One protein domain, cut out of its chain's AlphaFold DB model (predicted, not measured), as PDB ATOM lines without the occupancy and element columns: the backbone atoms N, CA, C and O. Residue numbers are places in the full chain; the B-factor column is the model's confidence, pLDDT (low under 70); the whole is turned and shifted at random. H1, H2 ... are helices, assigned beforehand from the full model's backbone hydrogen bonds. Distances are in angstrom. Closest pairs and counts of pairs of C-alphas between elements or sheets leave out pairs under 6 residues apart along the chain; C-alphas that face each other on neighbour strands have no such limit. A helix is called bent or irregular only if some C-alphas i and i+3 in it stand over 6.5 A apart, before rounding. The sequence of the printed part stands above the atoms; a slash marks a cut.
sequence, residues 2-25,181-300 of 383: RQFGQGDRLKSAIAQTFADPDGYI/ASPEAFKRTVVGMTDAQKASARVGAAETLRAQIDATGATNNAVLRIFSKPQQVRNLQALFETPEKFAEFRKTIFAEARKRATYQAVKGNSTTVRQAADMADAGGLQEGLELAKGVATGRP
ATOM      1  N   ARG A   2      22.766   0.704 -35.763       37.28
ATOM      2  CA  ARG A   2      23.951   0.146 -35.088       37.28
ATOM      3  C   ARG A   2      24.879  -0.467 -36.138       37.28
ATOM      4  O   ARG A   2      24.448  -1.269 -36.961       37.28
ATOM      5  N   GLN A   3      26.133  -0.035 -36.137       40.06
ATOM      6  CA  GLN A   3      27.176  -0.506 -37.038       40.06
ATOM      7  C   GLN A   3      27.614  -1.903 -36.561       40.06
ATOM      8  O   GLN A   3      28.497  -2.029 -35.722       40.06
ATOM      9  N   PHE A   4      26.921  -2.947 -37.021       44.62
ATOM     10  CA  PHE A   4      27.233  -4.341 -36.692       44.62
ATOM     11  C   PHE A   4      28.664  -4.713 -37.123       44.62
ATOM     12  O   PHE A   4      29.105  -4.347 -38.222       44.62
ATOM     13  N   GLY A   5      29.380  -5.444 -36.264       56.34
ATOM     14  CA  GLY A   5      30.705  -5.988 -36.546       56.34
ATOM     15  C   GLY A   5      30.662  -7.038 -37.664       56.34
ATOM     16  O   GLY A   5      29.617  -7.554 -38.042       56.34
ATOM     17  N   GLN A   6      31.807  -7.370 -38.260       55.41
ATOM     18  CA  GLN A   6      31.860  -8.254 -39.443       55.41
ATOM     19  C   GLN A   6      31.522  -9.723 -39.168       55.41
ATOM     20  O   GLN A   6      31.079 -10.418 -40.080       55.41
ATOM     21  N   GLY A   7      31.715 -10.199 -37.933       53.97
ATOM     22  CA  GLY A   7      31.171 -11.488 -37.496       53.97
ATOM     23  C   GLY A   7      29.643 -11.488 -37.544       53.97
ATOM     24  O   GLY A   7      29.039 -12.433 -38.044       53.97
ATOM     25  N   ASP A   8      29.038 -10.367 -37.156       62.97
ATOM     26  CA  ASP A   8      27.591 -10.207 -37.033       62.97
ATOM     27  C   ASP A   8      26.868 -10.227 -38.382       62.97
ATOM     28  O   ASP A   8      25.696 -10.575 -38.430       62.97
ATOM     29  N   ARG A   9      27.531  -9.899 -39.502       68.75
ATOM     30  CA  ARG A   9      26.888  -9.906 -40.832       68.75
ATOM     31  C   ARG A   9      26.732 -11.302 -41.422       68.75
ATOM     32  O   ARG A   9      25.678 -11.617 -41.966       68.75
ATOM     33  N   LEU A  10      27.751 -12.151 -41.277       66.44
ATOM     34  CA  LEU A  10      27.648 -13.559 -41.666       66.44
ATOM     35  C   LEU A  10      26.661 -14.291 -40.754       66.44
ATOM     36  O   LEU A  10      25.823 -15.040 -41.249       66.44
ATOM     37  N   LYS A  11      26.685 -13.984 -39.450       66.19
ATOM     38  CA  LYS A  11      25.642 -14.410 -38.510       66.19
ATOM     39  C   LYS A  11      24.253 -13.931 -38.944       66.19
ATOM     40  O   LYS A  11      23.343 -14.744 -39.001       66.19
ATOM     41  N   SER A  12      24.102 -12.667 -39.347       69.19
ATOM     42  CA  SER A  12      22.827 -12.108 -39.830       69.19
ATOM     43  C   SER A  12      22.322 -12.798 -41.101       69.19
ATOM     44  O   SER A  12      21.126 -13.027 -41.229       69.19
ATOM     45  N   ALA A  13      23.205 -13.166 -42.033       67.50
ATOM     46  CA  ALA A  13      22.834 -13.903 -43.244       67.50
ATOM     47  C   ALA A  13      22.321 -15.321 -42.932       67.50
ATOM     48  O   ALA A  13      21.348 -15.783 -43.535       67.50
ATOM     49  N   ILE A  14      22.955 -16.001 -41.968       68.69
ATOM     50  CA  ILE A  14      22.477 -17.290 -41.452       68.69
ATOM     51  C   ILE A  14      21.136 -17.086 -40.720       68.69
ATOM     52  O   ILE A  14      20.183 -17.816 -40.991       68.69
ATOM     53  N   ALA A  15      21.030 -16.045 -39.888       67.38
ATOM     54  CA  ALA A  15      19.831 -15.701 -39.124       67.38
ATOM     55  C   ALA A  15      18.609 -15.406 -40.002       67.38
ATOM     56  O   ALA A  15      17.510 -15.861 -39.705       67.38
ATOM     57  N   GLN A  16      18.806 -14.686 -41.108       66.25
ATOM     58  CA  GLN A  16      17.745 -14.333 -42.054       66.25
ATOM     59  C   GLN A  16      17.170 -15.537 -42.804       66.25
ATOM     60  O   GLN A  16      16.052 -15.448 -43.301       66.25
ATOM     61  N   THR A  17      17.919 -16.639 -42.915       62.19
ATOM     62  CA  THR A  17      17.539 -17.759 -43.791       62.19
ATOM     63  C   THR A  17      17.208 -19.046 -43.042       62.19
ATOM     64  O   THR A  17      16.371 -19.820 -43.503       62.19
ATOM     65  N   PHE A  18      17.861 -19.297 -41.907       61.66
ATOM     66  CA  PHE A  18      17.590 -20.461 -41.069       61.66
ATOM     67  C   PHE A  18      16.828 -20.067 -39.800       61.66
ATOM     68  O   PHE A  18      15.682 -20.467 -39.633       61.66
ATOM     69  N   ALA A  19      17.495 -19.323 -38.921       61.88
ATOM     70  CA  ALA A  19      17.031 -18.709 -37.677       61.88
ATOM     71  C   ALA A  19      18.270 -18.136 -36.973       61.88
ATOM     72  O   ALA A  19      19.394 -18.499 -37.340       61.88
ATOM     73  N   ASP A  20      18.085 -17.262 -35.980       64.25
ATOM     74  CA  ASP A  20      19.195 -16.707 -35.197       64.25
ATOM     75  C   ASP A  20      20.093 -17.834 -34.640       64.25
ATOM     76  O   ASP A  20      19.622 -18.630 -33.824       64.25
ATOM     77  N   PRO A  21      21.364 -17.941 -35.076       57.47
ATOM     78  CA  PRO A  21      22.253 -19.014 -34.640       57.47
ATOM     79  C   PRO A  21      22.573 -18.939 -33.144       57.47
ATOM     80  O   PRO A  21      22.650 -19.967 -32.480       57.47
ATOM     81  N   ASP A  22      22.691 -17.722 -32.596       63.12
ATOM     82  CA  ASP A  22      22.903 -17.520 -31.157       63.12
ATOM     83  C   ASP A  22      21.609 -17.854 -30.364       63.12
ATOM     84  O   ASP A  22      21.621 -17.994 -29.141       63.12
ATOM     85  N   GLY A  23      20.494 -18.058 -31.075       64.06
ATOM     86  CA  GLY A  23      19.192 -18.439 -30.554       64.06
ATOM     87  C   GLY A  23      18.996 -19.936 -30.322       64.06
ATOM     88  O   GLY A  23      17.901 -20.305 -29.932       64.06
ATOM     89  N   TYR A  24      19.988 -20.815 -30.523       73.25
ATOM     90  CA  TYR A  24      19.813 -22.260 -30.284       73.25
ATOM     91  C   TYR A  24      19.395 -22.579 -28.840       73.25
ATOM     92  O   TYR A  24      18.418 -23.293 -28.621       73.25
ATOM     93  N   ILE A  25      20.117 -22.034 -27.855       74.50
ATOM     94  CA  ILE A  25      19.802 -22.254 -26.436       74.50
ATOM     95  C   ILE A  25      18.455 -21.613 -26.102       74.50
ATOM     96  O   ILE A  25      17.598 -22.270 -25.529       74.50
ATOM     97  N   ALA A 181      25.599 -36.770 -39.920       86.81
ATOM     98  CA  ALA A 181      24.721 -37.767 -40.517       86.81
ATOM     99  C   ALA A 181      25.057 -38.059 -41.994       86.81
ATOM    100  O   ALA A 181      25.428 -37.164 -42.761       86.81
ATOM    101  N   SER A 182      24.857 -39.312 -42.423       88.94
ATOM    102  CA  SER A 182      24.858 -39.667 -43.849       88.94
ATOM    103  C   SER A 182      23.630 -39.067 -44.553       88.94
ATOM    104  O   SER A 182      22.620 -38.792 -43.898       88.94
ATOM    105  N   PRO A 183      23.664 -38.837 -45.877       88.88
ATOM    106  CA  PRO A 183      22.630 -38.066 -46.553       88.88
ATOM    107  C   PRO A 183      21.350 -38.855 -46.730       88.88
ATOM    108  O   PRO A 183      20.270 -38.283 -46.625       88.88
ATOM    109  N   GLU A 184      21.437 -40.166 -46.934       87.38
ATOM    110  CA  GLU A 184      20.261 -41.023 -46.999       87.38
ATOM    111  C   GLU A 184      19.580 -41.121 -45.629       87.38
ATOM    112  O   GLU A 184      18.351 -41.057 -45.556       87.38
ATOM    113  N   ALA A 185      20.359 -41.236 -44.545       86.69
ATOM    114  CA  ALA A 185      19.816 -41.277 -43.189       86.69
ATOM    115  C   ALA A 185      19.164 -39.942 -42.822       86.69
ATOM    116  O   ALA A 185      18.005 -39.921 -42.418       86.69
ATOM    117  N   PHE A 186      19.866 -38.830 -43.049       89.69
ATOM    118  CA  PHE A 186      19.359 -37.498 -42.743       89.69
ATOM    119  C   PHE A 186      18.115 -37.153 -43.566       89.69
ATOM    120  O   PHE A 186      17.117 -36.690 -43.021       89.69
ATOM    121  N   LYS A 187      18.118 -37.460 -44.870       89.06
ATOM    122  CA  LYS A 187      16.944 -37.275 -45.730       89.06
ATOM    123  C   LYS A 187      15.747 -38.080 -45.225       89.06
ATOM    124  O   LYS A 187      14.639 -37.556 -45.224       89.06
ATOM    125  N   ARG A 188      15.950 -39.325 -44.776       87.81
ATOM    126  CA  ARG A 188      14.871 -40.141 -44.197       87.81
ATOM    127  C   ARG A 188      14.291 -39.489 -42.941       87.81
ATOM    128  O   ARG A 188      13.073 -39.456 -42.811       87.81
ATOM    129  N   THR A 189      15.140 -38.945 -42.072       87.31
ATOM    130  CA  THR A 189      14.696 -38.214 -40.878       87.31
ATOM    131  C   THR A 189      13.870 -36.982 -41.257       87.31
ATOM    132  O   THR A 189      12.765 -36.811 -40.754       87.31
ATOM    133  N   VAL A 190      14.354 -36.155 -42.189       88.44
ATOM    134  CA  VAL A 190      13.704 -34.879 -42.544       88.44
ATOM    135  C   VAL A 190      12.401 -35.058 -43.335       88.44
ATOM    136  O   VAL A 190      11.485 -34.249 -43.197       88.44
ATOM    137  N   VAL A 191      12.265 -36.118 -44.137       88.69
ATOM    138  CA  VAL A 191      11.018 -36.400 -44.880       88.69
ATOM    139  C   VAL A 191       9.835 -36.647 -43.938       88.69
ATOM    140  O   VAL A 191       8.718 -36.260 -44.267       88.69
ATOM    141  N   GLY A 192      10.074 -37.247 -42.770       85.62
ATOM    142  CA  GLY A 192       9.040 -37.472 -41.757       85.62
ATOM    143  C   GLY A 192       8.692 -36.238 -40.920       85.62
ATOM    144  O   GLY A 192       7.761 -36.309 -40.122       85.62
ATOM    145  N   MET A 193       9.423 -35.129 -41.076       90.12
ATOM    146  CA  MET A 193       9.233 -33.940 -40.250       90.12
ATOM    147  C   MET A 193       8.061 -33.074 -40.725       90.12
ATOM    148  O   MET A 193       7.891 -32.821 -41.921       90.12
ATOM    149  N   THR A 194       7.310 -32.531 -39.767       88.25
ATOM    150  CA  THR A 194       6.359 -31.434 -39.995       88.25
ATOM    151  C   THR A 194       7.091 -30.124 -40.297       88.25
ATOM    152  O   THR A 194       8.294 -30.001 -40.060       88.25
ATOM    153  N   ASP A 195       6.387 -29.104 -40.786       82.62
ATOM    154  CA  ASP A 195       7.014 -27.809 -41.094       82.62
ATOM    155  C   ASP A 195       7.600 -27.125 -39.849       82.62
ATOM    156  O   ASP A 195       8.675 -26.524 -39.921       82.62
ATOM    157  N   ALA A 196       6.950 -27.293 -38.692       80.81
ATOM    158  CA  ALA A 196       7.464 -26.831 -37.405       80.81
ATOM    159  C   ALA A 196       8.755 -27.571 -37.011       80.81
ATOM    160  O   ALA A 196       9.742 -26.938 -36.648       80.81
ATOM    161  N   GLN A 197       8.797 -28.898 -37.168       87.06
ATOM    162  CA  GLN A 197      10.003 -29.694 -36.909       87.06
ATOM    163  C   GLN A 197      11.140 -29.328 -37.875       87.06
ATOM    164  O   GLN A 197      12.277 -29.151 -37.449       87.06
ATOM    165  N   LYS A 198      10.850 -29.117 -39.166       87.31
ATOM    166  CA  LYS A 198      11.845 -28.629 -40.138       87.31
ATOM    167  C   LYS A 198      12.361 -27.241 -39.775       87.31
ATOM    168  O   LYS A 198      13.539 -26.963 -39.980       87.31
ATOM    169  N   ALA A 199      11.514 -26.354 -39.252       83.06
ATOM    170  CA  ALA A 199      11.951 -25.060 -38.730       83.06
ATOM    171  C   ALA A 199      12.909 -25.229 -37.537       83.06
ATOM    172  O   ALA A 199      13.993 -24.653 -37.562       83.06
ATOM    173  N   SER A 200      12.589 -26.091 -36.569       85.25
ATOM    174  CA  SER A 200      13.487 -26.416 -35.449       85.25
ATOM    175  C   SER A 200      14.822 -27.014 -35.911       85.25
ATOM    176  O   SER A 200      15.889 -26.561 -35.492       85.25
ATOM    177  N   ALA A 201      14.792 -27.961 -36.853       90.69
ATOM    178  CA  ALA A 201      15.994 -28.543 -37.450       90.69
ATOM    179  C   ALA A 201      16.837 -27.507 -38.205       90.69
ATOM    180  O   ALA A 201      18.070 -27.548 -38.171       90.69
ATOM    181  N   ARG A 202      16.188 -26.530 -38.848       86.38
ATOM    182  CA  ARG A 202      16.865 -25.381 -39.448       86.38
ATOM    183  C   ARG A 202      17.630 -24.570 -38.388       86.38
ATOM    184  O   ARG A 202      18.794 -24.259 -38.626       86.38
ATOM    185  N   VAL A 203      17.059 -24.313 -37.208       85.19
ATOM    186  CA  VAL A 203      17.769 -23.621 -36.107       85.19
ATOM    187  C   VAL A 203      19.034 -24.377 -35.680       85.19
ATOM    188  O   VAL A 203      20.118 -23.796 -35.626       85.19
ATOM    189  N   GLY A 204      18.934 -25.688 -35.443       86.88
ATOM    190  CA  GLY A 204      20.091 -26.508 -35.052       86.88
ATOM    191  C   GLY A 204      21.198 -26.558 -36.113       86.88
ATOM    192  O   GLY A 204      22.394 -26.503 -35.795       86.88
ATOM    193  N   ALA A 205      20.809 -26.603 -37.390       89.75
ATOM    194  CA  ALA A 205      21.749 -26.568 -38.507       89.75
ATOM    195  C   ALA A 205      22.437 -25.201 -38.642       89.75
ATOM    196  O   ALA A 205      23.634 -25.149 -38.935       89.75
ATOM    197  N   ALA A 206      21.709 -24.108 -38.393       84.00
ATOM    198  CA  ALA A 206      22.230 -22.741 -38.391       84.00
ATOM    199  C   ALA A 206      23.365 -22.565 -37.381       84.00
ATOM    200  O   ALA A 206      24.439 -22.069 -37.728       84.00
ATOM    201  N   GLU A 207      23.134 -23.019 -36.149       85.50
ATOM    202  CA  GLU A 207      24.113 -22.941 -35.068       85.50
ATOM    203  C   GLU A 207      25.353 -23.779 -35.380       85.50
ATOM    204  O   GLU A 207      26.485 -23.314 -35.256       85.50
ATOM    205  N   THR A 208      25.162 -24.996 -35.891       88.00
ATOM    206  CA  THR A 208      26.290 -25.856 -36.277       88.00
ATOM    207  C   THR A 208      27.108 -25.259 -37.420       88.00
ATOM    208  O   THR A 208      28.343 -25.292 -37.395       88.00
ATOM    209  N   LEU A 209      26.437 -24.679 -38.418       84.94
ATOM    210  CA  LEU A 209      27.092 -23.979 -39.516       84.94
ATOM    211  C   LEU A 209      27.886 -22.773 -39.009       84.94
ATOM    212  O   LEU A 209      29.048 -22.615 -39.391       84.94
ATOM    213  N   ARG A 210      27.299 -21.960 -38.123       81.25
ATOM    214  CA  ARG A 210      27.994 -20.839 -37.486       81.25
ATOM    215  C   ARG A 210      29.217 -21.329 -36.714       81.25
ATOM    216  O   ARG A 210      30.313 -20.835 -36.964       81.25
ATOM    217  N   ALA A 211      29.062 -22.320 -35.839       84.00
ATOM    218  CA  ALA A 211      30.152 -22.865 -35.035       84.00
ATOM    219  C   ALA A 211      31.317 -23.371 -35.906       84.00
ATOM    220  O   ALA A 211      32.482 -23.115 -35.602       84.00
ATOM    221  N   GLN A 212      31.026 -24.037 -37.028       82.69
ATOM    222  CA  GLN A 212      32.061 -24.527 -37.940       82.69
ATOM    223  C   GLN A 212      32.776 -23.398 -38.700       82.69
ATOM    224  O   GLN A 212      33.987 -23.476 -38.939       82.69
ATOM    225  N   ILE A 213      32.043 -22.347 -39.068       77.69
ATOM    226  CA  ILE A 213      32.589 -21.134 -39.683       77.69
ATOM    227  C   ILE A 213      33.474 -20.380 -38.679       77.69
ATOM    228  O   ILE A 213      34.603 -20.021 -39.012       77.69
ATOM    229  N   ASP A 214      33.019 -20.192 -37.443       76.69
ATOM    230  CA  ASP A 214      33.764 -19.479 -36.401       76.69
ATOM    231  C   ASP A 214      35.048 -20.229 -36.012       76.69
ATOM    232  O   ASP A 214      36.123 -19.627 -35.974       76.69
ATOM    233  N   ALA A 215      34.982 -21.557 -35.856       78.94
ATOM    234  CA  ALA A 215      36.140 -22.403 -35.546       78.94
ATOM    235  C   ALA A 215      37.259 -22.346 -36.604       78.94
ATOM    236  O   ALA A 215      38.403 -22.701 -36.334       78.94
ATOM    237  N   THR A 216      36.944 -21.914 -37.825       72.00
ATOM    238  CA  THR A 216      37.884 -21.831 -38.954       72.00
ATOM    239  C   THR A 216      38.305 -20.397 -39.281       72.00
ATOM    240  O   THR A 216      38.857 -20.131 -40.353       72.00
ATOM    241  N   GLY A 217      38.047 -19.454 -38.369       66.12
ATOM    242  CA  GLY A 217      38.383 -18.037 -38.532       66.12
ATOM    243  C   GLY A 217      37.419 -17.267 -39.439       66.12
ATOM    244  O   GLY A 217      37.707 -16.131 -39.823       66.12
ATOM    245  N   ALA A 218      36.281 -17.879 -39.787       64.88
ATOM    246  CA  ALA A 218      35.197 -17.310 -40.579       64.88
ATOM    247  C   ALA A 218      35.678 -16.606 -41.862       64.88
ATOM    248  O   ALA A 218      35.286 -15.485 -42.186       64.88
ATOM    249  N   THR A 219      36.574 -17.271 -42.590       64.56
ATOM    250  CA  THR A 219      37.119 -16.809 -43.872       64.56
ATOM    251  C   THR A 219      36.283 -17.324 -45.049       64.56
ATOM    252  O   THR A 219      35.496 -18.260 -44.913       64.56
ATOM    253  N   ASN A 220      36.472 -16.774 -46.253       70.00
ATOM    254  CA  ASN A 220      35.850 -17.330 -47.466       70.00
ATOM    255  C   ASN A 220      36.219 -18.812 -47.683       70.00
ATOM    256  O   ASN A 220      35.380 -19.619 -48.079       70.00
ATOM    257  N   ASN A 221      37.448 -19.194 -47.327       74.75
ATOM    258  CA  ASN A 221      37.919 -20.576 -47.417       74.75
ATOM    259  C   ASN A 221      37.166 -21.517 -46.464       74.75
ATOM    260  O   ASN A 221      36.946 -22.676 -46.813       74.75
ATOM    261  N   ALA A 222      36.725 -21.033 -45.300       73.88
ATOM    262  CA  ALA A 222      35.907 -21.807 -44.367       73.88
ATOM    263  C   ALA A 222      34.561 -22.204 -44.977       73.88
ATOM    264  O   ALA A 222      34.194 -23.380 -44.976       73.88
ATOM    265  N   VAL A 223      33.858 -21.220 -45.541       78.69
ATOM    266  CA  VAL A 223      32.572 -21.421 -46.211       78.69
ATOM    267  C   VAL A 223      32.749 -22.347 -47.411       78.69
ATOM    268  O   VAL A 223      32.052 -23.354 -47.512       78.69
ATOM    269  N   LEU A 224      33.737 -22.078 -48.271       81.00
ATOM    270  CA  LEU A 224      34.057 -22.949 -49.404       81.00
ATOM    271  C   LEU A 224      34.290 -24.394 -48.951       81.00
ATOM    272  O   LEU A 224      33.710 -25.302 -49.526       81.00
ATOM    273  N   ARG A 225      35.051 -24.630 -47.879       83.50
ATOM    274  CA  ARG A 225      35.344 -25.986 -47.390       83.50
ATOM    275  C   ARG A 225      34.098 -26.781 -46.986       83.50
ATOM    276  O   ARG A 225      34.078 -27.994 -47.187       83.50
ATOM    277  N   ILE A 226      33.086 -26.122 -46.420       81.06
ATOM    278  CA  ILE A 226      31.811 -26.752 -46.038       81.06
ATOM    279  C   ILE A 226      31.004 -27.086 -47.299       81.06
ATOM    280  O   ILE A 226      30.604 -28.229 -47.513       81.06
ATOM    281  N   PHE A 227      30.834 -26.108 -48.189       84.56
ATOM    282  CA  PHE A 227      30.042 -26.276 -49.411       84.56
ATOM    283  C   PHE A 227      30.743 -27.089 -50.513       84.56
ATOM    284  O   PHE A 227      30.084 -27.533 -51.449       84.56
ATOM    285  N   SER A 228      32.049 -27.336 -50.405       85.75
ATOM    286  CA  SER A 228      32.785 -28.240 -51.299       85.75
ATOM    287  C   SER A 228      32.512 -29.713 -51.010       85.75
ATOM    288  O   SER A 228      32.830 -30.557 -51.841       85.75
ATOM    289  N   LYS A 229      31.939 -30.055 -49.847       88.94
ATOM    290  CA  LYS A 229      31.592 -31.436 -49.497       88.94
ATOM    291  C   LYS A 229      30.175 -31.747 -49.992       88.94
ATOM    292  O   LYS A 229      29.218 -31.273 -49.375       88.94
ATOM    293  N   PRO A 230      29.993 -32.593 -51.029       87.44
ATOM    294  CA  PRO A 230      28.667 -32.882 -51.590       87.44
ATOM    295  C   PRO A 230      27.698 -33.429 -50.541       87.44
ATOM    296  O   PRO A 230      26.511 -33.118 -50.547       87.44
ATOM    297  N   GLN A 231      28.247 -34.197 -49.601       88.50
ATOM    298  CA  GLN A 231      27.549 -34.748 -48.454       88.50
ATOM    299  C   GLN A 231      26.836 -33.683 -47.611       88.50
ATOM    300  O   GLN A 231      25.633 -33.750 -47.375       88.50
ATOM    301  N   GLN A 232      27.589 -32.675 -47.177       88.88
ATOM    302  CA  GLN A 232      27.090 -31.626 -46.293       88.88
ATOM    303  C   GLN A 232      26.079 -30.737 -47.019       88.88
ATOM    304  O   GLN A 232      25.061 -30.361 -46.448       88.88
ATOM    305  N   VAL A 233      26.321 -30.469 -48.305       88.75
ATOM    306  CA  VAL A 233      25.401 -29.716 -49.167       88.75
ATOM    307  C   VAL A 233      24.062 -30.432 -49.311       88.75
ATOM    308  O   VAL A 233      23.029 -29.787 -49.171       88.75
ATOM    309  N   ARG A 234      24.058 -31.753 -49.549       90.25
ATOM    310  CA  ARG A 234      22.819 -32.544 -49.651       90.25
ATOM    311  C   ARG A 234      22.022 -32.531 -48.348       90.25
ATOM    312  O   ARG A 234      20.803 -32.393 -48.395       90.25
ATOM    313  N   ASN A 235      22.700 -32.629 -47.205       91.00
ATOM    314  CA  ASN A 235      22.044 -32.576 -45.898       91.00
ATOM    315  C   ASN A 235      21.425 -31.199 -45.646       91.00
ATOM    316  O   ASN A 235      20.252 -31.112 -45.302       91.00
ATOM    317  N   LEU A 236      22.176 -30.122 -45.897       89.00
ATOM    318  CA  LEU A 236      21.645 -28.765 -45.780       89.00
ATOM    319  C   LEU A 236      20.462 -28.547 -46.721       89.00
ATOM    320  O   LEU A 236      19.453 -28.011 -46.287       89.00
ATOM    321  N   GLN A 237      20.553 -29.003 -47.973       90.25
ATOM    322  CA  GLN A 237      19.471 -28.888 -48.951       90.25
ATOM    323  C   GLN A 237      18.196 -29.604 -48.489       90.25
ATOM    324  O   GLN A 237      17.106 -29.093 -48.729       90.25
ATOM    325  N   ALA A 238      18.313 -30.750 -47.811       90.56
ATOM    326  CA  ALA A 238      17.160 -31.509 -47.327       90.56
ATOM    327  C   ALA A 238      16.310 -30.738 -46.301       90.56
ATOM    328  O   ALA A 238      15.124 -31.023 -46.180       90.56
ATOM    329  N   LEU A 239      16.889 -29.756 -45.597       87.31
ATOM    330  CA  LEU A 239      16.177 -28.905 -44.634       87.31
ATOM    331  C   LEU A 239      15.332 -27.803 -45.287       87.31
ATOM    332  O   LEU A 239      14.554 -27.142 -44.598       87.31
ATOM    333  N   PHE A 240      15.486 -27.576 -46.593       84.50
ATOM    334  CA  PHE A 240      14.725 -26.567 -47.320       84.50
ATOM    335  C   PHE A 240      13.518 -27.184 -48.013       84.50
ATOM    336  O   PHE A 240      13.587 -28.270 -48.582       84.50
ATOM    337  N   GLU A 241      12.415 -26.439 -48.009       79.25
ATOM    338  CA  GLU A 241      11.184 -26.813 -48.712       79.25
ATOM    339  C   GLU A 241      11.400 -26.921 -50.220       79.25
ATOM    340  O   GLU A 241      10.819 -27.791 -50.864       79.25
ATOM    341  N   THR A 242      12.243 -26.045 -50.779       83.06
ATOM    342  CA  THR A 242      12.509 -26.016 -52.214       83.06
ATOM    343  C   THR A 242      14.000 -25.839 -52.527       83.06
ATOM    344  O   THR A 242      14.727 -25.181 -51.767       83.06
ATOM    345  N   PRO A 243      14.483 -26.399 -53.652       84.69
ATOM    346  CA  PRO A 243      15.851 -26.187 -54.123       84.69
ATOM    347  C   PRO A 243      16.203 -24.708 -54.335       84.69
ATOM    348  O   PRO A 243      17.356 -24.320 -54.142       84.69
ATOM    349  N   GLU A 244      15.226 -23.874 -54.691       86.38
ATOM    350  CA  GLU A 244      15.404 -22.442 -54.947       86.38
ATOM    351  C   GLU A 244      15.760 -21.692 -53.662       86.38
ATOM    352  O   GLU A 244      16.727 -20.930 -53.653       86.38
ATOM    353  N   LYS A 245      15.058 -21.975 -52.552       85.00
ATOM    354  CA  LYS A 245      15.371 -21.386 -51.238       85.00
ATOM    355  C   LYS A 245      16.785 -21.758 -50.785       85.00
ATOM    356  O   LYS A 245      17.518 -20.921 -50.258       85.00
ATOM    357  N   PHE A 246      17.211 -22.997 -51.044       86.81
ATOM    358  CA  PHE A 246      18.586 -23.417 -50.764       86.81
ATOM    359  C   PHE A 246      19.615 -22.705 -51.658       86.81
ATOM    360  O   PHE A 246      20.695 -22.325 -51.197       86.81
ATOM    361  N   ALA A 247      19.305 -22.506 -52.941       87.38
ATOM    362  CA  ALA A 247      20.182 -21.793 -53.864       87.38
ATOM    363  C   ALA A 247      20.348 -20.316 -53.468       87.38
ATOM    364  O   ALA A 247      21.470 -19.795 -53.501       87.38
ATOM    365  N   GLU A 248      19.263 -19.663 -53.049       85.81
ATOM    366  CA  GLU A 248      19.276 -18.301 -52.515       85.81
ATOM    367  C   GLU A 248      20.127 -18.212 -51.246       85.81
ATOM    368  O   GLU A 248      21.053 -17.401 -51.183       85.81
ATOM    369  N   PHE A 249      19.904 -19.115 -50.289       83.56
ATOM    370  CA  PHE A 249      20.724 -19.225 -49.085       83.56
ATOM    371  C   PHE A 249      22.219 -19.324 -49.419       83.56
ATOM    372  O   PHE A 249      23.046 -18.545 -48.932       83.56
ATOM    373  N   ARG A 250      22.569 -20.267 -50.301       85.12
ATOM    374  CA  ARG A 250      23.949 -20.502 -50.726       85.12
ATOM    375  C   ARG A 250      24.553 -19.232 -51.324       85.12
ATOM    376  O   ARG A 250      25.685 -18.877 -50.997       85.12
ATOM    377  N   LYS A 251      23.803 -18.525 -52.176       86.31
ATOM    378  CA  LYS A 251      24.226 -17.256 -52.787       86.31
ATOM    379  C   LYS A 251      24.512 -16.192 -51.726       86.31
ATOM    380  O   LYS A 251      25.568 -15.559 -51.795       86.31
ATOM    381  N   THR A 252      23.624 -16.020 -50.750       83.56
ATOM    382  CA  THR A 252      23.763 -15.027 -49.675       83.56
ATOM    383  C   THR A 252      24.999 -15.296 -48.817       83.56
ATOM    384  O   THR A 252      25.813 -14.395 -48.606       83.56
ATOM    385  N   ILE A 253      25.213 -16.549 -48.407       81.62
ATOM    386  CA  ILE A 253      26.378 -16.933 -47.601       81.62
ATOM    387  C   ILE A 253      27.694 -16.708 -48.350       81.62
ATOM    388  O   ILE A 253      28.627 -16.129 -47.793       81.62
ATOM    389  N   PHE A 254      27.781 -17.101 -49.625       82.50
ATOM    390  CA  PHE A 254      28.987 -16.848 -50.419       82.50
ATOM    391  C   PHE A 254      29.242 -15.359 -50.656       82.50
ATOM    392  O   PHE A 254      30.398 -14.931 -50.650       82.50
ATOM    393  N   ALA A 255      28.193 -14.562 -50.871       82.50
ATOM    394  CA  ALA A 255      28.332 -13.120 -51.033       82.50
ATOM    395  C   ALA A 255      28.925 -12.474 -49.772       82.50
ATOM    396  O   ALA A 255      29.838 -11.652 -49.875       82.50
ATOM    397  N   GLU A 256      28.466 -12.888 -48.591       77.81
ATOM    398  CA  GLU A 256      28.967 -12.359 -47.324       77.81
ATOM    399  C   GLU A 256      30.392 -12.841 -47.014       77.81
ATOM    400  O   GLU A 256      31.258 -12.050 -46.630       77.81
ATOM    401  N   ALA A 257      30.690 -14.112 -47.296       76.94
ATOM    402  CA  ALA A 257      32.028 -14.676 -47.148       76.94
ATOM    403  C   ALA A 257      33.072 -13.950 -48.020       76.94
ATOM    404  O   ALA A 257      34.175 -13.640 -47.554       76.94
ATOM    405  N   ARG A 258      32.718 -13.612 -49.271       77.19
ATOM    406  CA  ARG A 258      33.571 -12.812 -50.168       77.19
ATOM    407  C   ARG A 258      33.787 -11.398 -49.644       77.19
ATOM    408  O   ARG A 258      34.932 -10.964 -49.575       77.19
ATOM    409  N   LYS A 259      32.720 -10.698 -49.235       76.38
ATOM    410  CA  LYS A 259      32.827  -9.341 -48.664       76.38
ATOM    411  C   LYS A 259      33.784  -9.311 -47.474       76.38
ATOM    412  O   LYS A 259      34.611  -8.405 -47.372       76.38
ATOM    413  N   ARG A 260      33.714 -10.323 -46.607       70.31
ATOM    414  CA  ARG A 260      34.618 -10.459 -45.463       70.31
ATOM    415  C   ARG A 260      36.068 -10.687 -45.881       70.31
ATOM    416  O   ARG A 260      36.946 -10.021 -45.340       70.31
ATOM    417  N   ALA A 261      36.322 -11.566 -46.850       69.69
ATOM    418  CA  ALA A 261      37.672 -11.786 -47.369       69.69
ATOM    419  C   ALA A 261      38.265 -10.516 -48.001       69.69
ATOM    420  O   ALA A 261      39.410 -10.177 -47.721       69.69
ATOM    421  N   THR A 262      37.480  -9.768 -48.784       71.56
ATOM    422  CA  THR A 262      37.914  -8.482 -49.350       71.56
ATOM    423  C   THR A 262      38.239  -7.473 -48.252       71.56
ATOM    424  O   THR A 262      39.283  -6.830 -48.299       71.56
ATOM    425  N   TYR A 263      37.394  -7.362 -47.224       65.44
ATOM    426  CA  TYR A 263      37.665  -6.470 -46.102       65.44
ATOM    427  C   TYR A 263      38.930  -6.875 -45.327       65.44
ATOM    428  O   TYR A 263      39.750  -6.020 -44.996       65.44
ATOM    429  N   GLN A 264      39.126  -8.172 -45.063       64.56
ATOM    430  CA  GLN A 264      40.341  -8.687 -44.425       64.56
ATOM    431  C   GLN A 264      41.587  -8.434 -45.277       64.56
ATOM    432  O   GLN A 264      42.612  -8.076 -44.714       64.56
ATOM    433  N   ALA A 265      41.507  -8.552 -46.604       65.88
ATOM    434  CA  ALA A 265      42.614  -8.220 -47.498       65.88
ATOM    435  C   ALA A 265      42.953  -6.720 -47.453       65.88
ATOM    436  O   ALA A 265      44.120  -6.357 -47.348       65.88
ATOM    437  N   VAL A 266      41.946  -5.839 -47.445       68.25
ATOM    438  CA  VAL A 266      42.148  -4.383 -47.325       68.25
ATOM    439  C   VAL A 266      42.719  -4.007 -45.952       68.25
ATOM    440  O   VAL A 266      43.626  -3.182 -45.872       68.25
ATOM    441  N   LYS A 267      42.248  -4.638 -44.868       62.44
ATOM    442  CA  LYS A 267      42.762  -4.417 -43.508       62.44
ATOM    443  C   LYS A 267      44.145  -5.042 -43.296       62.44
ATOM    444  O   LYS A 267      44.984  -4.431 -42.652       62.44
ATOM    445  N   GLY A 268      44.411  -6.225 -43.836       54.06
ATOM    446  CA  GLY A 268      45.722  -6.881 -43.786       54.06
ATOM    447  C   GLY A 268      46.776  -6.138 -44.607       54.06
ATOM    448  O   GLY A 268      47.947  -6.147 -44.254       54.06
ATOM    449  N   ASN A 269      46.346  -5.413 -45.641       50.69
ATOM    450  CA  ASN A 269      47.192  -4.520 -46.422       50.69
ATOM    451  C   ASN A 269      47.268  -3.092 -45.843       50.69
ATOM    452  O   ASN A 269      47.735  -2.180 -46.528       50.69
ATOM    453  N   SER A 270      46.790  -2.866 -44.614       51.09
ATOM    454  CA  SER A 270      46.959  -1.575 -43.951       51.09
ATOM    455  C   SER A 270      48.428  -1.351 -43.598       51.09
ATOM    456  O   SER A 270      49.175  -2.275 -43.264       51.09
ATOM    457  N   THR A 271      48.846  -0.094 -43.707       50.25
ATOM    458  CA  THR A 271      50.211   0.399 -43.496       50.25
ATOM    459  C   THR A 271      50.853  -0.110 -42.210       50.25
ATOM    460  O   THR A 271      52.062  -0.220 -42.179       50.25
ATOM    461  N   THR A 272      50.083  -0.480 -41.186       51.69
ATOM    462  CA  THR A 272      50.575  -0.954 -39.886       51.69
ATOM    463  C   THR A 272      51.220  -2.345 -39.931       51.69
ATOM    464  O   THR A 272      52.217  -2.565 -39.253       51.69
ATOM    465  N   VAL A 273      50.697  -3.282 -40.734       44.09
ATOM    466  CA  VAL A 273      51.310  -4.621 -40.891       44.09
ATOM    467  C   VAL A 273      52.534  -4.537 -41.796       44.09
ATOM    468  O   VAL A 273      53.547  -5.162 -41.501       44.09
ATOM    469  N   ARG A 274      52.471  -3.700 -42.843       51.72
ATOM    470  CA  ARG A 274      53.636  -3.374 -43.676       51.72
ATOM    471  C   ARG A 274      54.728  -2.700 -42.847       51.72
ATOM    472  O   ARG A 274      55.835  -3.187 -42.845       51.72
ATOM    473  N   GLN A 275      54.388  -1.721 -42.012       51.62
ATOM    474  CA  GLN A 275      55.318  -1.090 -41.068       51.62
ATOM    475  C   GLN A 275      55.906  -2.079 -40.054       51.62
ATOM    476  O   GLN A 275      57.067  -1.945 -39.696       51.62
ATOM    477  N   ALA A 276      55.136  -3.066 -39.581       49.53
ATOM    478  CA  ALA A 276      55.640  -4.090 -38.666       49.53
ATOM    479  C   ALA A 276      56.585  -5.091 -39.356       49.53
ATOM    480  O   ALA A 276      57.584  -5.484 -38.761       49.53
ATOM    481  N   ALA A 277      56.292  -5.473 -40.604       51.66
ATOM    482  CA  ALA A 277      57.167  -6.304 -41.428       51.66
ATOM    483  C   ALA A 277      58.425  -5.536 -41.865       51.66
ATOM    484  O   ALA A 277      59.527  -6.034 -41.685       51.66
ATOM    485  N   ASP A 278      58.276  -4.283 -42.298       53.44
ATOM    486  CA  ASP A 278      59.369  -3.375 -42.651       53.44
ATOM    487  C   ASP A 278      60.277  -3.094 -41.432       53.44
ATOM    488  O   ASP A 278      61.488  -2.975 -41.586       53.44
ATOM    489  N   MET A 279      59.732  -3.036 -40.205       51.41
ATOM    490  CA  MET A 279      60.523  -2.937 -38.961       51.41
ATOM    491  C   MET A 279      61.266  -4.235 -38.608       51.41
ATOM    492  O   MET A 279      62.358  -4.176 -38.039       51.41
ATOM    493  N   ALA A 280      60.687  -5.398 -38.915       50.94
ATOM    494  CA  ALA A 280      61.327  -6.693 -38.691       50.94
ATOM    495  C   ALA A 280      62.448  -6.950 -39.714       50.94
ATOM    496  O   ALA A 280      63.545  -7.353 -39.327       50.94
ATOM    497  N   ASP A 281      62.204  -6.630 -40.986       47.78
ATOM    498  CA  ASP A 281      63.168  -6.756 -42.085       47.78
ATOM    499  C   ASP A 281      64.286  -5.701 -42.009       47.78
ATOM    500  O   ASP A 281      65.403  -5.950 -42.461       47.78
ATOM    501  N   ALA A 282      64.043  -4.557 -41.358       53.03
ATOM    502  CA  ALA A 282      65.074  -3.569 -41.024       53.03
ATOM    503  C   ALA A 282      65.984  -3.978 -39.841       53.03
ATOM    504  O   ALA A 282      66.826  -3.185 -39.422       53.03
ATOM    505  N   GLY A 283      65.849  -5.200 -39.301       44.72
ATOM    506  CA  GLY A 283      66.755  -5.753 -38.282       44.72
ATOM    507  C   GLY A 283      66.436  -5.379 -36.826       44.72
ATOM    508  O   GLY A 283      67.253  -5.617 -35.938       44.72
ATOM    509  N   GLY A 284      65.246  -4.843 -36.541       48.41
ATOM    510  CA  GLY A 284      64.864  -4.260 -35.243       48.41
ATOM    511  C   GLY A 284      64.584  -5.228 -34.079       48.41
ATOM    512  O   GLY A 284      63.912  -4.843 -33.121       48.41
ATOM    513  N   LEU A 285      65.073  -6.473 -34.106       42.31
ATOM    514  CA  LEU A 285      64.840  -7.428 -33.007       42.31
ATOM    515  C   LEU A 285      65.525  -7.011 -31.688       42.31
ATOM    516  O   LEU A 285      65.058  -7.399 -30.618       42.31
ATOM    517  N   GLN A 286      66.576  -6.184 -31.735       41.28
ATOM    518  CA  GLN A 286      67.215  -5.632 -30.529       41.28
ATOM    519  C   GLN A 286      66.552  -4.341 -30.013       41.28
ATOM    520  O   GLN A 286      66.516  -4.124 -28.804       41.28
ATOM    521  N   GLU A 287      65.954  -3.523 -30.881       41.16
ATOM    522  CA  GLU A 287      65.368  -2.223 -30.501       41.16
ATOM    523  C   GLU A 287      63.920  -2.337 -29.984       41.16
ATOM    524  O   GLU A 287      63.473  -1.511 -29.184       41.16
ATOM    525  N   GLY A 288      63.197  -3.410 -30.336       41.00
ATOM    526  CA  GLY A 288      61.866  -3.698 -29.783       41.00
ATOM    527  C   GLY A 288      61.865  -4.015 -28.277       41.00
ATOM    528  O   GLY A 288      60.873  -3.761 -27.590       41.00
ATOM    529  N   LEU A 289      62.985  -4.517 -27.739       36.94
ATOM    530  CA  LEU A 289      63.124  -4.851 -26.316       36.94
ATOM    531  C   LEU A 289      63.384  -3.621 -25.427       36.94
ATOM    532  O   LEU A 289      62.969  -3.608 -24.266       36.94
ATOM    533  N   GLU A 290      64.033  -2.577 -25.950       38.62
ATOM    534  CA  GLU A 290      64.231  -1.319 -25.215       38.62
ATOM    535  C   GLU A 290      62.975  -0.440 -25.210       38.62
ATOM    536  O   GLU A 290      62.691   0.224 -24.210       38.62
ATOM    537  N   LEU A 291      62.162  -0.508 -26.268       37.59
ATOM    538  CA  LEU A 291      60.880   0.195 -26.350       37.59
ATOM    539  C   LEU A 291      59.912  -0.250 -25.236       37.59
ATOM    540  O   LEU A 291      59.249   0.576 -24.608       37.59
ATOM    541  N   ALA A 292      59.887  -1.552 -24.935       38.56
ATOM    542  CA  ALA A 292      59.080  -2.118 -23.854       38.56
ATOM    543  C   ALA A 292      59.564  -1.685 -22.453       38.56
ATOM    544  O   ALA A 292      58.758  -1.551 -21.533       38.56
ATOM    545  N   LYS A 293      60.867  -1.412 -22.283       37.41
ATOM    546  CA  LYS A 293      61.455  -0.956 -21.008       37.41
ATOM    547  C   LYS A 293      61.356   0.562 -20.798       37.41
ATOM    548  O   LYS A 293      61.233   1.016 -19.659       37.41
ATOM    549  N   GLY A 294      61.346   1.354 -21.870       42.88
ATOM    550  CA  GLY A 294      61.212   2.816 -21.804       42.88
ATOM    551  C   GLY A 294      59.818   3.303 -21.387       42.88
ATOM    552  O   GLY A 294      59.699   4.313 -20.694       42.88
ATOM    553  N   VAL A 295      58.761   2.555 -21.725       38.38
ATOM    554  CA  VAL A 295      57.381   2.855 -21.288       38.38
ATOM    555  C   VAL A 295      57.199   2.611 -19.784       38.38
ATOM    556  O   VAL A 295      56.450   3.332 -19.131       38.38
ATOM    557  N   ALA A 296      57.942   1.665 -19.204       37.69
ATOM    558  CA  ALA A 296      57.875   1.348 -17.777       37.69
ATOM    559  C   ALA A 296      58.601   2.364 -16.868       37.69
ATOM    560  O   ALA A 296      58.394   2.346 -15.658       37.69
ATOM    561  N   THR A 297      59.445   3.250 -17.414       43.75
ATOM    562  CA  THR A 297      60.320   4.140 -16.617       43.75
ATOM    563  C   THR A 297      60.080   5.642 -16.821       43.75
ATOM    564  O   THR A 297      60.797   6.461 -16.248       43.75
ATOM    565  N   GLY A 298      59.042   6.037 -17.567       37.88
ATOM    566  CA  GLY A 298      58.468   7.388 -17.485       37.88
ATOM    567  C   GLY A 298      59.384   8.556 -17.882       37.88
ATOM    568  O   GLY A 298      59.279   9.632 -17.297       37.88
ATOM    569  N   ARG A 299      60.275   8.398 -18.872       37.31
ATOM    570  CA  ARG A 299      61.150   9.489 -19.353       37.31
ATOM    571  C   ARG A 299      60.804   9.932 -20.790       37.31
ATOM    572  O   ARG A 299      61.069   9.179 -21.723       37.31
ATOM    573  N   PRO A 300      60.268  11.154 -21.012       37.97
ATOM    574  CA  PRO A 300      59.672  11.559 -22.294       37.97
ATOM    575  C   PRO A 300      60.599  12.331 -23.261       37.97
ATOM    576  O   PRO A 300      60.106  13.074 -24.104       37.97
TER     577      PRO A 300
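This is residues 2 to 25 and 181 to 300 of the 383 residues of an uncharacterized protein of Rhizobium sp. BK591 (UniProt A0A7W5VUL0). A body of helices lies at one end and a thin helical arm leads away from it: in the body H1 lies between the two longest helices, H4 and H7, all three nearly side by side, with H2 packed on H4, H5 packed on H7 and H3 packed on H6. H7 runs out of this body, and H8 and H9 carry on the arm, which makes much of the length; residues 265 to 275 and 289 to 300 stick out. The printed part has 144 residues with nine named helices, H1 to H9 in order, and no named strand: the class is all helix. It is only just extended, close to loose, with a radius of gyration of the C-alphas of 22.1 A and spans of 73 by 29 by 28 A.

Find C-alpha 6 at (31.860, -8.254, -39.443); from there H1 runs through residues 6 to 17, 17.7 A long. H2, residues 21 to 25, is irregular: C-alphas 22 and 25 are 7.4 A apart. Beyond the cut look for H3, residues 183 to 191, then H4, residues 195 to 214, 28.4 A long. H5 holds residues 220 to 227 and H6 residues 230 to 238. Find C-alpha 243 at (15.851, -26.187, -54.123), where H7 begins; it runs to residue 268, 37.0 A on. H8 is residues 271 to 281, and H9, residues 287 to 295, ends with C-alpha 295 at (57.381, 2.855, -21.288).

Start at H1, which touches H7 at a shallow tilt of 4 degrees, opposite ways; their closest C-alphas, Leu 10 and Glu 256, are 5.9 A apart. With residues 11 to 15 alone it touches H4, closest at the C-alphas of Ile 14 and Ala 206, 6.3 A. H4 and H7 are apart. H2 touches H4, with the C-alphas of Pro 21 and Glu 207 closest at 4.4 A. H3 touches H6 at a shallow tilt of 4 degrees, the same way, closest at the C-alphas of Pro 183 and Asn 235, 5.6 A. H5 touches H7, closest at the C-alphas of Asn 220 and Ala 257, 4.7 A. H7 and H8 meet only through their link; H8 and H9 are apart. Every O i to N i+4 pair is within hydrogen-bond range in H3, H4, H5, H6, H7 and H8, against 6 of 8 in H1, 0 of 1 in H2 and 2 of 5 in H9; O i to N i+3 pairs within range number 1 of 2 in H2 and 2 of 6 in H9.

The C-alphas farthest apart, of Gly 192 and Arg 299, are 73.6 A apart. Residues 26 to 180 are not printed, and C-alphas 25 and 181 stand 21.5 A apart across the cut. The links that are printed whole are tight. Mean pLDDT of the printed part is 70.3; it is under 70 in residues 2 to 23, 217 to 219, 261 and 263 to 300.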